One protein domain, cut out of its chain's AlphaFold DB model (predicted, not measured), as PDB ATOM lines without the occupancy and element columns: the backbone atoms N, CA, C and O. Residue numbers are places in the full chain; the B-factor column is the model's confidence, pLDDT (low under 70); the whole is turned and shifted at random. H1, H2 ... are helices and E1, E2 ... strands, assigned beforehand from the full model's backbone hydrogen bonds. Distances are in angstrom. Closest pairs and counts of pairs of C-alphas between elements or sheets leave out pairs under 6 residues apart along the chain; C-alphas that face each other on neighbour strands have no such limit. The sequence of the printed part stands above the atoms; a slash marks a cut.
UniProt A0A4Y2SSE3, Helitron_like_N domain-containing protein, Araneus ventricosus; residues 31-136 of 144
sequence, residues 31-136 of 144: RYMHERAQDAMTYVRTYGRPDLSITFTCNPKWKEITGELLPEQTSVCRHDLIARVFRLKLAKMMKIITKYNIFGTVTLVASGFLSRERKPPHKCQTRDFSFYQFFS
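Overview. This is residues 31 to 136 of the 144 residues of the protein "Helitron_like_N domain-containing protein" of Araneus ventricosus (UniProt A0A4Y2SSE3). Shape? In three layers, H1 slants over one face of the antiparallel sheet E1 E3 E2, and H3 runs along the other. Contents? The printed part has 106 residues with H1 E1 H2 H3 E2 E3, mixed in class; it is loose, radius of gyration of the C-alphas 16.5 A, spanning 52 by 33 by 16 A.

Along the chain. Helices? H1 is residues 31 to 47, C-alpha 31 at (184.958, 201.649, 166.138), H2 63 to 66, H3 79 to 99. Strands? E1 is residues 52 to 57, E2 108 to 116, E3 127 to 135, C-alpha 135 at (165.687, 215.997, 167.735).

Arrangement. Strands? N 54 of E1 and O 132 of E3 are 2.8 A apart, like N 112 and O 131 of the hairpin E2 and E3. Helices? H1 and H3 are on opposite faces, with every O i to N i+4 pair within hydrogen-bond range; H2 touches H3.

Size, cuts and confidence. Links? H2 to H3 is long; the printed part has no cut. Confidence? pLDDT is under 70 at residues 75 to 77, 107 and 112 to 130.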
ATOM      1  N   ARG A  31     184.982 200.549 167.116       75.44
ATOM      2  CA  ARG A  31     184.958 201.649 166.138       75.44
ATOM      3  C   ARG A  31     183.540 202.076 165.770       75.44
ATOM      4  O   ARG A  31     183.268 203.268 165.783       75.44
ATOM      5  N   TYR A  32     182.635 201.127 165.523       78.81
ATOM      6  CA  TYR A  32     181.221 201.426 165.265       78.81
ATOM      7  C   TYR A  32     180.577 202.192 166.425       78.81
ATOM      8  O   TYR A  32     179.861 203.168 166.211       78.81
ATOM      9  N   MET A  33     180.838 201.768 167.666       75.50
ATOM     10  CA  MET A  33     180.312 202.457 168.847       75.50
ATOM     11  C   MET A  33     180.911 203.859 169.008       75.50
ATOM     12  O   MET A  33     180.172 204.796 169.309       75.50
ATOM     13  N   HIS A  34     182.217 204.021 168.771       78.25
ATOM     14  CA  HIS A  34     182.879 205.326 168.811       78.25
ATOM     15  C   HIS A  34     182.343 206.290 167.747       78.25
ATOM     16  O   HIS A  34     182.037 207.431 168.080       78.25
ATOM     17  N   GLU A  35     182.181 205.837 166.503       82.19
ATOM     18  CA  GLU A  35     181.629 206.650 165.412       82.19
ATOM     19  C   GLU A  35     180.184 207.067 165.721       82.19
ATOM     20  O   GLU A  35     179.846 208.245 165.671       82.19
ATOM     21  N   ARG A  36     179.346 206.129 166.188       79.00
ATOM     22  CA  ARG A  36     177.970 206.430 166.621       79.00
ATOM     23  C   ARG A  36     177.916 207.452 167.757       79.00
ATOM     24  O   ARG A  36     177.014 208.288 167.774       79.00
ATOM     25  N   ALA A  37     178.847 207.383 168.707       79.75
ATOM     26  CA  ALA A  37     178.934 208.349 169.797       79.75
ATOM     27  C   ALA A  37     179.382 209.733 169.297       79.75
ATOM     28  O   ALA A  37     178.821 210.742 169.719       79.75
ATOM     29  N   GLN A  38     180.346 209.790 168.373       83.94
ATOM     30  CA  GLN A  38     180.796 211.037 167.744       83.94
ATOM     31  C   GLN A  38     179.684 211.697 166.917       83.94
ATOM     32  O   GLN A  38     179.466 212.905 167.045       83.94
ATOM     33  N   ASP A  39     178.924 210.914 166.152       83.94
ATOM     34  CA  ASP A  39     177.737 211.386 165.434       83.94
ATOM     35  C   ASP A  39     176.710 211.980 166.401       83.94
ATOM     36  O   ASP A  39     176.234 213.096 166.199       83.94
ATOM     37  N   ALA A  40     176.399 211.269 167.492       79.69
ATOM     38  CA  ALA A  40     175.454 211.743 168.500       79.69
ATOM     39  C   ALA A  40     175.891 213.082 169.115       79.69
ATOM     40  O   ALA A  40     175.080 214.000 169.230       79.69
ATOM     41  N   MET A  41     177.177 213.230 169.447       82.88
ATOM     42  CA  MET A  41     177.730 214.494 169.950       82.88
ATOM     43  C   MET A  41     177.655 215.614 168.910       82.88
ATOM     44  O   MET A  41     177.403 216.768 169.262       82.88
ATOM     45  N   THR A  42     177.832 215.279 167.632       83.75
ATOM     46  CA  THR A  42     177.690 216.235 166.530       83.75
ATOM     47  C   THR A  42     176.245 216.716 166.430       83.75
ATOM     48  O   THR A  42     176.019 217.922 166.381       83.75
ATOM     49  N   TYR A  43     175.263 215.815 166.530       81.94
ATOM     50  CA  TYR A  43     173.843 216.180 166.531       81.94
ATOM     51  C   TYR A  43     173.448 217.050 167.724       81.94
ATOM     52  O   TYR A  43     172.736 218.035 167.546       81.94
ATOM     53  N   VAL A  44     173.944 216.740 168.925       82.00
ATOM     54  CA  VAL A  44     173.696 217.572 170.114       82.00
ATOM     55  C   VAL A  44     174.296 218.969 169.942       82.00
ATOM     56  O   VAL A  44     173.707 219.958 170.372       82.00
ATOM     57  N   ARG A  45     175.450 219.083 169.277       82.88
ATOM     58  CA  ARG A  45     176.073 220.381 168.999       82.88
ATOM     59  C   ARG A  45     175.295 221.200 167.966       82.88
ATOM     60  O   ARG A  45     175.256 222.418 168.099       82.88
ATOM     61  N   THR A  46     174.701 220.566 166.954       83.19
ATOM     62  CA  THR A  46     173.987 221.272 165.875       83.19
ATOM     63  C   THR A  46     172.529 221.579 166.211       83.19
ATOM     64  O   THR A  46     172.053 222.662 165.891       83.19
ATOM     65  N   TYR A  47     171.818 220.645 166.844       78.38
ATOM     66  CA  TYR A  47     170.383 220.759 167.148       78.38
ATOM     67  C   TYR A  47     170.100 221.107 168.615       78.38
ATOM     68  O   TYR A  47     168.962 221.400 168.972       78.38
ATOM     69  N   GLY A  48     171.122 221.102 169.473       82.81
ATOM     70  CA  GLY A  48     170.975 221.351 170.900       82.81
ATOM     71  C   GLY A  48     170.554 220.104 171.679       82.81
ATOM     72  O   GLY A  48     170.881 218.968 171.333       82.81
ATOM     73  N   ARG A  49     169.854 220.310 172.797       80.62
ATOM     74  CA  ARG A  49     169.435 219.218 173.684       80.62
ATOM     75  C   ARG A  49     168.340 218.379 173.005       80.62
ATOM     76  O   ARG A  49     167.386 218.973 172.513       80.62
ATOM     77  N   PRO A  50     168.427 217.034 173.011       78.25
ATOM     78  CA  PRO A  50     167.359 216.197 172.472       78.25
ATOM     79  C   PRO A  50     166.045 216.464 173.209       78.25
ATOM     80  O   PRO A  50     166.025 216.501 174.443       78.25
ATOM     81  N   ASP A  51     164.954 216.607 172.460       77.75
ATOM     82  CA  ASP A  51     163.622 216.843 173.029       77.75
ATOM     83  C   ASP A  51     163.057 215.576 173.678       77.75
ATOM     84  O   ASP A  51     162.332 215.642 174.670       77.75
ATOM     85  N   LEU A  52     163.410 214.405 173.137       80.31
ATOM     86  CA  LEU A  52     162.934 213.118 173.624       80.31
ATOM     87  C   LEU A  52     164.055 212.077 173.598       80.31
ATOM     88  O   LEU A  52     164.700 211.851 172.574       80.31
ATOM     89  N   SER A  53     164.252 211.404 174.734       79.81
ATOM     90  CA  SER A  53     165.151 210.253 174.852       79.81
ATOM     91  C   SER A  53     164.356 209.025 175.291       79.81
ATOM     92  O   SER A  53     163.737 209.014 176.353       79.81
ATOM     93  N   ILE A  54     164.337 207.992 174.449       81.62
ATOM     94  CA  ILE A  54     163.603 206.749 174.693       81.62
ATOM     95  C   ILE A  54     164.607 205.616 174.853       81.62
ATOM     96  O   ILE A  54     165.422 205.352 173.968       81.62
ATOM     97  N   THR A  55     164.507 204.903 175.972       80.31
ATOM     98  CA  THR A  55     165.237 203.651 176.187       80.31
ATOM     99  C   THR A  55     164.256 202.494 176.079       80.31
ATOM    100  O   THR A  55     163.358 202.367 176.910       80.31
ATOM    101  N   PHE A  56     164.420 201.642 175.067       81.94
ATOM    102  CA  PHE A  56     163.608 200.439 174.907       81.94
ATOM    103  C   PHE A  56     164.380 199.218 175.409       81.94
ATOM    104  O   PHE A  56     165.503 198.950 174.973       81.94
ATOM    105  N   THR A  57     163.780 198.494 176.355       79.31
ATOM    106  CA  THR A  57     164.400 197.345 177.026       79.31
ATOM    107  C   THR A  57     163.637 196.063 176.719       79.31
ATOM    108  O   THR A  57     162.405 196.031 176.746       79.31
ATOM    109  N   CYS A  58     164.369 194.990 176.411       80.44
ATOM    110  CA  CYS A  58     163.775 193.661 176.290       80.44
ATOM    111  C   CYS A  58     163.221 193.196 177.640       80.44
ATOM    112  O   CYS A  58     163.957 193.156 178.628       80.44
ATOM    113  N   ASN A  59     161.963 192.748 177.670       81.81
ATOM    114  CA  ASN A  59     161.423 192.011 178.808       81.81
ATOM    115  C   ASN A  59     161.191 190.538 178.416       81.81
ATOM    116  O   ASN A  59     160.274 190.258 177.644       81.81
ATOM    117  N   PRO A  60     161.955 189.579 178.972       74.88
ATOM    118  CA  PRO A  60     161.817 188.158 178.642       74.88
ATOM    119  C   PRO A  60     160.517 187.524 179.169       74.88
ATOM    120  O   PRO A  60     160.256 186.359 178.883       74.88
ATOM    121  N   LYS A  61     159.710 188.263 179.947       80.06
ATOM    122  CA  LYS A  61     158.395 187.839 180.457       80.06
ATOM    123  C   LYS A  61     157.226 188.268 179.560       80.06
ATOM    124  O   LYS A  61     156.074 188.173 179.975       80.06
ATOM    125  N   TRP A  62     157.491 188.816 178.373       85.12
ATOM    126  CA  TRP A  62     156.427 189.154 177.428       85.12
ATOM    127  C   TRP A  62     155.641 187.908 177.009       85.12
ATOM    128  O   TRP A  62     156.232 186.856 176.766       85.12
ATOM    129  N   LYS A  63     154.312 188.042 176.899       84.31
ATOM    130  CA  LYS A  63     153.409 186.928 176.563       84.31
ATOM    131  C   LYS A  63     153.727 186.326 175.195       84.31
ATOM    132  O   LYS A  63     153.604 185.123 175.013       84.31
ATOM    133  N   GLU A  64     154.187 187.156 174.263       85.81
ATOM    134  CA  GLU A  64     154.621 186.748 172.925       85.81
ATOM    135  C   GLU A  64     155.886 185.881 172.951       85.81
ATOM    136  O   GLU A  64     156.145 185.147 172.008       85.81
ATOM    137  N   ILE A  65     156.686 185.981 174.016       84.62
ATOM    138  CA  ILE A  65     157.843 185.112 174.231       84.62
ATOM    139  C   ILE A  65     157.351 183.839 174.915       84.62
ATOM    140  O   ILE A  65     157.533 182.757 174.375       84.62
ATOM    141  N   THR A  66     156.669 183.956 176.059       83.25
ATOM    142  CA  THR A  66     156.242 182.791 176.854       83.25
ATOM    143  C   THR A  66     155.245 181.879 176.141       83.25
ATOM    144  O   THR A  66     155.203 180.701 176.457       83.25
ATOM    145  N   GLY A  67     154.447 182.396 175.203       84.19
ATOM    146  CA  GLY A  67     153.510 181.593 174.409       84.19
ATOM    147  C   GLY A  67     154.172 180.770 173.299       84.19
ATOM    148  O   GLY A  67     153.609 179.772 172.874       84.19
ATOM    149  N   GLU A  68     155.371 181.160 172.862       83.50
ATOM    150  CA  GLU A  68     156.164 180.455 171.839       83.50
ATOM    151  C   GLU A  68     157.221 179.528 172.468       83.50
ATOM    152  O   GLU A  68     158.036 178.920 171.770       83.50
ATOM    153  N   LEU A  69     157.259 179.454 173.803       83.69
ATOM    154  CA  LEU A  69     158.150 178.567 174.538       83.69
ATOM    155  C   LEU A  69     157.565 177.153 174.568       83.69
ATOM    156  O   LEU A  69     156.402 176.951 174.910       83.69
ATOM    157  N   LEU A  70     158.409 176.170 174.260       79.38
ATOM    158  CA  LEU A  70     158.101 174.761 174.488       79.38
ATOM    159  C   LEU A  70     158.030 174.477 176.001       79.38
ATOM    160  O   LEU A  70     158.740 175.139 176.771       79.38
ATOM    161  N   PRO A  71     157.227 173.487 176.440       70.56
ATOM    162  CA  PRO A  71     157.286 173.011 177.820       70.56
ATOM    163  C   PRO A  71     158.738 172.607 178.134       70.56
ATOM    164  O   PRO A  71     159.396 171.998 177.295       70.56
ATOM    165  N   GLU A  72     159.250 173.016 179.299       73.44
ATOM    166  CA  GLU A  72     160.650 172.877 179.757       73.44
ATOM    167  C   GLU A  72     161.697 173.868 179.199       73.44
ATOM    168  O   GLU A  72     162.833 173.891 179.678       73.44
ATOM    169  N   GLN A  73     161.370 174.749 178.244       70.19
ATOM    170  CA  GLN A  73     162.330 175.766 177.792       70.19
ATOM    171  C   GLN A  73     162.281 177.046 178.633       70.19
ATOM    172  O   GLN A  73     161.225 177.603 178.913       70.19
ATOM    173  N   THR A  74     163.456 177.577 178.984       72.00
ATOM    174  CA  THR A  74     163.578 178.901 179.611       72.00
ATOM    175  C   THR A  74     163.805 179.967 178.542       72.00
ATOM    176  O   THR A  74     164.618 179.778 177.637       72.00
ATOM    177  N   SER A  75     163.160 181.132 178.670       66.88
ATOM    178  CA  SER A  75     163.271 182.236 177.697       66.88
ATOM    179  C   SER A  75     164.711 182.715 177.502       66.88
ATOM    180  O   SER A  75     165.095 183.103 176.405       66.88
ATOM    181  N   VAL A  76     165.534 182.591 178.543       66.94
ATOM    182  CA  VAL A  76     166.973 182.892 178.534       66.94
ATOM    183  C   VAL A  76     167.753 182.016 177.547       66.94
ATOM    184  O   VAL A  76     168.763 182.458 177.025       66.94
ATOM    185  N   CYS A  77     167.297 180.801 177.234       66.62
ATOM    186  CA  CYS A  77     167.984 179.922 176.284       66.62
ATOM    187  C   CYS A  77     167.586 180.187 174.821       66.62
ATOM    188  O   CYS A  77     168.236 179.681 173.911       66.62
ATOM    189  N   ARG A  78     166.546 180.995 174.574       75.44
ATOM    190  CA  ARG A  78     166.037 181.320 173.232       75.44
ATOM    191  C   ARG A  78     166.183 182.806 172.908       75.44
ATOM    192  O   ARG A  78     165.206 183.529 172.707       75.44
ATOM    193  N   HIS A  79     167.436 183.237 172.796       75.69
ATOM    194  CA  HIS A  79     167.801 184.604 172.415       75.69
ATOM    195  C   HIS A  79     167.198 185.028 171.065       75.69
ATOM    196  O   HIS A  79     166.771 186.172 170.935       75.69
ATOM    197  N   ASP A  80     167.047 184.109 170.106       81.31
ATOM    198  CA  ASP A  80     166.449 184.407 168.796       81.31
ATOM    199  C   ASP A  80     164.993 184.883 168.905       81.31
ATOM    200  O   ASP A  80     164.589 185.843 168.243       81.31
ATOM    201  N   LEU A  81     164.197 184.247 169.778       83.38
ATOM    202  CA  LEU A  81     162.805 184.641 170.017       83.38
ATOM    203  C   LEU A  81     162.737 186.013 170.684       83.38
ATOM    204  O   LEU A  81     161.956 186.865 170.256       83.38
ATOM    205  N   ILE A  82     163.585 186.243 171.691       83.25
ATOM    206  CA  ILE A  82     163.678 187.534 172.379       83.25
ATOM    207  C   ILE A  82     164.041 188.635 171.374       83.25
ATOM    208  O   ILE A  82     163.324 189.632 171.282       83.25
ATOM    209  N   ALA A  83     165.088 188.432 170.572       82.25
ATOM    210  CA  ALA A  83     165.556 189.391 169.579       82.25
ATOM    211  C   ALA A  83     164.491 189.679 168.508       82.25
ATOM    212  O   ALA A  83     164.282 190.836 168.124       82.25
ATOM    213  N   ARG A  84     163.758 188.652 168.053       86.31
ATOM    214  CA  ARG A  84     162.668 188.807 167.079       86.31
ATOM    215  C   ARG A  84     161.519 189.635 167.648       86.31
ATOM    216  O   ARG A  84     161.103 190.611 167.020       86.31
ATOM    217  N   VAL A  85     161.023 189.282 168.836       87.62
ATOM    218  CA  VAL A  85     159.924 190.009 169.494       87.62
ATOM    219  C   VAL A  85     160.342 191.445 169.810       87.62
ATOM    220  O   VAL A  85     159.570 192.379 169.579       87.62
ATOM    221  N   PHE A  86     161.578 191.643 170.267       86.38
ATOM    222  CA  PHE A  86     162.136 192.965 170.514       86.38
ATOM    223  C   PHE A  86     162.164 193.819 169.249       86.38
ATOM    224  O   PHE A  86     161.619 194.922 169.258       86.38
ATOM    225  N   ARG A  87     162.704 193.299 168.136       85.12
ATOM    226  CA  ARG A  87     162.711 194.006 166.846       85.12
ATOM    227  C   ARG A  87     161.309 194.380 166.381       85.12
ATOM    228  O   ARG A  87     161.114 195.495 165.906       85.12
ATOM    229  N   LEU A  88     160.335 193.480 166.520       90.06
ATOM    230  CA  LEU A  88     158.950 193.739 166.115       90.06
ATOM    231  C   LEU A  88     158.309 194.855 166.950       90.06
ATOM    232  O   LEU A  88     157.713 195.780 166.393       90.06
ATOM    233  N   LYS A  89     158.460 194.808 168.279       89.69
ATOM    234  CA  LYS A  89     157.936 195.855 169.171       89.69
ATOM    235  C   LYS A  89     158.632 197.192 168.940       89.69
ATOM    236  O   LYS A  89     157.960 198.219 168.877       89.69
ATOM    237  N   LEU A  90     159.945 197.169 168.739       87.25
ATOM    238  CA  LEU A  90     160.735 198.356 168.450       87.25
ATOM    239  C   LEU A  90     160.311 198.999 167.125       87.25
ATOM    240  O   LEU A  90     160.036 200.193 167.089       87.25
ATOM    241  N   ALA A  91     160.160 198.212 166.057       88.06
ATOM    242  CA  ALA A  91     159.682 198.710 164.768       88.06
ATOM    243  C   ALA A  91     158.273 199.315 164.872       88.06
ATOM    244  O   ALA A  91     158.008 200.372 164.299       88.06
ATOM    245  N   LYS A  92     157.376 198.685 165.644       90.12
ATOM    246  CA  LYS A  92     156.032 199.217 165.901       90.12
ATOM    247  C   LYS A  92     156.089 200.547 166.654       90.12
ATOM    248  O   LYS A  92     155.407 201.484 166.254       90.12
ATOM    249  N   MET A  93     156.920 200.651 167.690       88.06
ATOM    250  CA  MET A  93     157.115 201.887 168.453       88.06
ATOM    251  C   MET A  93     157.678 203.010 167.574       88.06
ATOM    252  O   MET A  93     157.121 204.103 167.556       88.06
ATOM    253  N   MET A  94     158.722 202.730 166.787       84.62
ATOM    254  CA  MET A  94     159.304 203.710 165.864       84.62
ATOM    255  C   MET A  94     158.275 204.185 164.842       84.62
ATOM    256  O   MET A  94     158.154 205.383 164.623       84.62
ATOM    257  N   LYS A  95     157.469 203.272 164.282       87.19
ATOM    258  CA  LYS A  95     156.378 203.623 163.363       87.19
ATOM    259  C   LYS A  95     155.326 204.507 164.030       87.19
ATOM    260  O   LYS A  95     154.793 205.393 163.378       87.19
ATOM    261  N   ILE A  96     155.020 204.279 165.306       86.75
ATOM    262  CA  ILE A  96     154.093 205.127 166.060       86.75
ATOM    263  C   ILE A  96     154.661 206.548 166.190       86.75
ATOM    264  O   ILE A  96     153.978 207.512 165.865       86.75
ATOM    265  N   ILE A  97     155.928 206.671 166.580       83.75
ATOM    266  CA  ILE A  97     156.582 207.968 166.784       83.75
ATOM    267  C   ILE A  97     156.713 208.741 165.465       83.75
ATOM    268  O   ILE A  97     156.353 209.912 165.416       83.75
ATOM    269  N   THR A  98     157.184 208.092 164.396       80.06
ATOM    270  CA  THR A  98     157.475 208.768 163.121       80.06
ATOM    271  C   THR A  98     156.253 208.964 162.232       80.06
ATOM    272  O   THR A  98     156.194 209.947 161.506       80.06
ATOM    273  N   LYS A  99     155.278 208.041 162.243       81.62
ATOM    274  CA  LYS A  99     154.102 208.127 161.360       81.62
ATOM    275  C   LYS A  99     152.946 208.895 161.990       81.62
ATOM    276  O   LYS A  99     152.215 209.566 161.271       81.62
ATOM    277  N   TYR A 100     152.752 208.766 163.302       80.31
ATOM    278  CA  TYR A 100     151.630 209.408 163.994       80.31
ATOM    279  C   TYR A 100     152.022 210.743 164.636       80.31
ATOM    280  O   TYR A 100     151.160 211.372 165.238       80.31
ATOM    281  N   ASN A 101     153.288 211.176 164.509       76.81
ATOM    282  CA  ASN A 101     153.800 212.472 164.978       76.81
ATOM    283  C   ASN A 101     153.329 212.847 166.395       76.81
ATOM    284  O   ASN A 101     153.037 214.007 166.670       76.81
ATOM    285  N   ILE A 102     153.263 211.869 167.309       78.50
ATOM    286  CA  ILE A 102     152.731 212.070 168.672       78.50
ATOM    287  C   ILE A 102     153.514 213.159 169.419       78.50
ATOM    288  O   ILE A 102     152.955 213.888 170.232       78.50
ATOM    289  N   PHE A 103     154.806 213.282 169.110       76.19
ATOM    290  CA  PHE A 103     155.718 214.260 169.699       76.19
ATOM    291  C   PHE A 103     156.065 215.416 168.745       76.19
ATOM    292  O   PHE A 103     156.979 216.184 169.027       76.19
ATOM    293  N   GLY A 104     155.347 215.555 167.625       79.25
ATOM    294  CA  GLY A 104     155.630 216.539 166.579       79.25
ATOM    295  C   GLY A 104     156.623 216.054 165.516       79.25
ATOM    296  O   GLY A 104     156.943 214.867 165.427       79.25
ATOM    297  N   THR A 105     157.078 216.983 164.671       74.88
ATOM    298  CA  THR A 105     157.969 216.692 163.538       74.88
ATOM    299  C   THR A 105     159.383 216.371 164.019       74.88
ATOM    300  O   THR A 105     160.134 217.254 164.430       74.88
ATOM    301  N   VAL A 106     159.768 215.103 163.909       74.56
ATOM    302  CA  VAL A 106     161.139 214.648 164.152       74.56
ATOM    303  C   VAL A 106     161.992 214.947 162.920       74.56
ATOM    304  O   VAL A 106     161.681 214.474 161.829       74.56
ATOM    305  N   THR A 107     163.086 215.688 163.090       69.56
ATOM    306  CA  THR A 107     164.047 215.948 161.998       69.56
ATOM    307  C   THR A 107     165.157 214.910 161.975       69.56
ATOM    308  O   THR A 107     165.585 214.479 160.907       69.56
ATOM    309  N   LEU A 108     165.615 214.481 163.153       71.00
ATOM    310  CA  LEU A 108     166.734 213.559 163.262       71.00
ATOM    311  C   LEU A 108     166.530 212.541 164.381       71.00
ATOM    312  O   LEU A 108     166.050 212.867 165.469       71.00
ATOM    313  N   VAL A 109     166.927 211.298 164.103       75.31
ATOM    314  CA  VAL A 109     166.921 210.191 165.060       75.31
ATOM    315  C   VAL A 109     168.338 209.652 165.192       75.31
ATOM    316  O   VAL A 109     168.871 209.062 164.253       75.31
ATOM    317  N   ALA A 110     168.930 209.802 166.372       75.25
ATOM    318  CA  ALA A 110     170.157 209.103 166.725       75.25
ATOM    319  C   ALA A 110     169.793 207.780 167.409       75.25
ATOM    320  O   ALA A 110     168.967 207.748 168.323       75.25
ATOM    321  N   SER A 111     170.398 206.678 166.961       74.62
ATOM    322  CA  SER A 111     170.178 205.350 167.542       74.62
ATOM    323  C   SER A 111     171.486 204.765 168.055       74.62
ATOM    324  O   SER A 111     172.499 204.755 167.356       74.62
ATOM    325  N   GLY A 112     171.454 204.286 169.293       65.44
ATOM    326  CA  GLY A 112     172.557 203.611 169.955       65.44
ATOM    327  C   GLY A 112     172.116 202.231 170.417       65.44
ATOM    328  O   GLY A 112     171.033 202.064 170.977       65.44
ATOM    329  N   PHE A 113     172.964 201.234 170.189       61.53
ATOM    330  CA  PHE A 113     172.822 199.933 170.824       61.53
ATOM    331  C   PHE A 113     173.801 199.875 171.986       61.53
ATOM    332  O   PHE A 113     175.003 200.059 171.797       61.53
ATOM    333  N   LEU A 114     173.281 199.645 173.184       54.97
ATOM    334  CA  LEU A 114     174.087 199.438 174.376       54.97
ATOM    335  C   LEU A 114     173.974 197.961 174.735       54.97
ATOM    336  O   LEU A 114     172.983 197.528 175.319       54.97
ATOM    337  N   SER A 115     175.003 197.187 174.395       49.81
ATOM    338  CA  SER A 115     175.200 195.888 175.032       49.81
ATOM    339  C   SER A 115     175.913 196.130 176.353       49.81
ATOM    340  O   SER A 115     177.038 196.630 176.373       49.81
ATOM    341  N   ARG A 116     175.259 195.812 177.472       44.84
ATOM    342  CA  ARG A 116     175.948 195.716 178.759       44.84
ATOM    343  C   ARG A 116     176.090 194.249 179.115       44.84
ATOM    344  O   ARG A 116     175.156 193.645 179.639       44.84
ATOM    345  N   GLU A 117     177.280 193.706 178.893       44.72
ATOM    346  CA  GLU A 117     177.666 192.422 179.463       44.72
ATOM    347  C   GLU A 117     177.783 192.583 180.986       44.72
ATOM    348  O   GLU A 117     178.643 193.297 181.502       44.72
ATOM    349  N   ARG A 118     176.894 191.941 181.745       40.34
ATOM    350  CA  ARG A 118     177.218 191.548 183.120       40.34
ATOM    351  C   ARG A 118     177.632 190.088 183.032       40.34
ATOM    352  O   ARG A 118     176.860 189.296 182.508       40.34
ATOM    353  N   LYS A 119     178.813 189.738 183.544       38.34
ATOM    354  CA  LYS A 119     179.221 188.347 183.775       38.34
ATOM    355  C   LYS A 119     178.766 187.903 185.176       38.34
ATOM    356  O   LYS A 119     179.521 188.105 186.123       38.34
ATOM    357  N   PRO A 120     177.568 187.329 185.383       46.00
ATOM    358  CA  PRO A 120     177.370 186.372 186.456       46.00
ATOM    359  C   PRO A 120     177.778 184.975 185.953       46.00
ATOM    360  O   PRO A 120     177.534 184.653 184.788       46.00
ATOM    361  N   PRO A 121     178.360 184.122 186.810       43.16
ATOM    362  CA  PRO A 121     179.059 182.908 186.378       43.16
ATOM    363  C   PRO A 121     178.180 181.835 185.701       43.16
ATOM    364  O   PRO A 121     178.721 180.887 185.144       43.16
ATOM    365  N   HIS A 122     176.845 181.976 185.681       47.28
ATOM    366  CA  HIS A 122     175.939 180.912 185.215       47.28
ATOM    367  C   HIS A 122     174.703 181.386 184.431       47.28
ATOM    368  O   HIS A 122     173.782 180.600 184.221       47.28
ATOM    369  N   LYS A 123     174.617 182.660 184.018       40.25
ATOM    370  CA  LYS A 123     173.458 183.155 183.249       40.25
ATOM    371  C   LYS A 123     173.899 184.122 182.155       40.25
ATOM    372  O   LYS A 123     174.223 185.273 182.432       40.25
ATOM    373  N   CYS A 124     173.869 183.638 180.915       39.84
ATOM    374  CA  CYS A 124     173.972 184.468 179.722       39.84
ATOM    375  C   CYS A 124     172.710 185.336 179.670       39.84
ATOM    376  O   CYS A 124     171.616 184.836 179.429       39.84
ATOM    377  N   GLN A 125     172.819 186.607 180.037       43.88
ATOM    378  CA  GLN A 125     171.703 187.534 179.924       43.88
ATOM    379  C   GLN A 125     172.215 188.793 179.242       43.88
ATOM    380  O   GLN A 125     172.557 189.780 179.893       43.88
ATOM    381  N   THR A 126     172.273 188.739 177.911       48.81
ATOM    382  CA  THR A 126     172.399 189.939 177.089       48.81
ATOM    383  C   THR A 126     171.116 190.730 177.290       48.81
ATOM    384  O   THR A 126     170.036 190.344 176.847       48.81
ATOM    385  N   ARG A 127     171.195 191.808 178.069       53.84
ATOM    386  CA  ARG A 127     170.120 192.791 178.080       53.84
ATOM    387  C   ARG A 127     170.359 193.670 176.867       53.84
ATOM    388  O   ARG A 127     171.184 194.575 176.921       53.84
ATOM    389  N   ASP A 128     169.676 193.355 175.776       57.38
ATOM    390  CA  ASP A 128     169.669 194.202 174.591       57.38
ATOM    391  C   ASP A 128     168.954 195.512 174.943       57.38
ATOM    392  O   ASP A 128     167.733 195.541 175.149       57.38
ATOM    393  N   PHE A 129     169.727 196.595 175.067       63.47
ATOM    394  CA  PHE A 129     169.209 197.949 175.224       63.47
ATOM    395  C   PHE A 129     169.325 198.670 173.888       63.47
ATOM    396  O   PHE A 129     170.410 198.788 173.317       63.47
ATOM    397  N   SER A 130     168.203 199.191 173.399       65.75
ATOM    398  CA  SER A 130     168.228 200.152 172.299       65.75
ATOM    399  C   SER A 130     167.838 201.523 172.821       65.75
ATOM    400  O   SER A 130     166.791 201.695 173.448       65.75
ATOM    401  N   PHE A 131     168.712 202.488 172.576       71.00
ATOM    402  CA  PHE A 131     168.547 203.873 172.970       71.00
ATOM    403  C   PHE A 131     168.304 204.723 171.728       71.00
ATOM    404  O   PHE A 131     169.026 204.607 170.737       71.00
ATOM    405  N   TYR A 132     167.282 205.568 171.786       74.69
ATOM    406  CA  TYR A 132     166.903 206.460 170.701       74.69
ATOM    407  C   TYR A 132     166.782 207.885 171.229       74.69
ATOM    408  O   TYR A 132     166.059 208.134 172.195       74.69
ATOM    409  N   GLN A 133     167.471 208.816 170.577       75.81
ATOM    410  CA  GLN A 133     167.319 210.252 170.799       75.81
ATOM    411  C   GLN A 133     166.671 210.881 169.575       75.81
ATOM    412  O   GLN A 133     167.090 210.627 168.445       75.81
ATOM    413  N   PHE A 134     165.661 211.705 169.820       76.62
ATOM    414  CA  PHE A 134     164.913 212.418 168.798       76.62
ATOM    415  C   PHE A 134     165.165 213.916 168.947       76.62
ATOM    416  O   PHE A 134     165.106 214.456 170.055       76.62
ATOM    417  N   PHE A 135     165.434 214.565 167.818       74.56
ATOM    418  CA  PHE A 135     165.687 215.997 167.735       74.56
ATOM    419  C   PHE A 135     164.643 216.641 166.819       74.56
ATOM    420  O   PHE A 135     164.444 216.203 165.676       74.56
ATOM    421  N   SER A 136     163.969 217.668 167.330       70.38
ATOM    422  CA  SER A 136     163.097 218.540 166.539       70.38
ATOM    423  C   SER A 136     163.949 219.536 165.741       70.38
ATOM    424  O   SER A 136     165.122 219.744 166.073       70.38
TER     425      SER A 136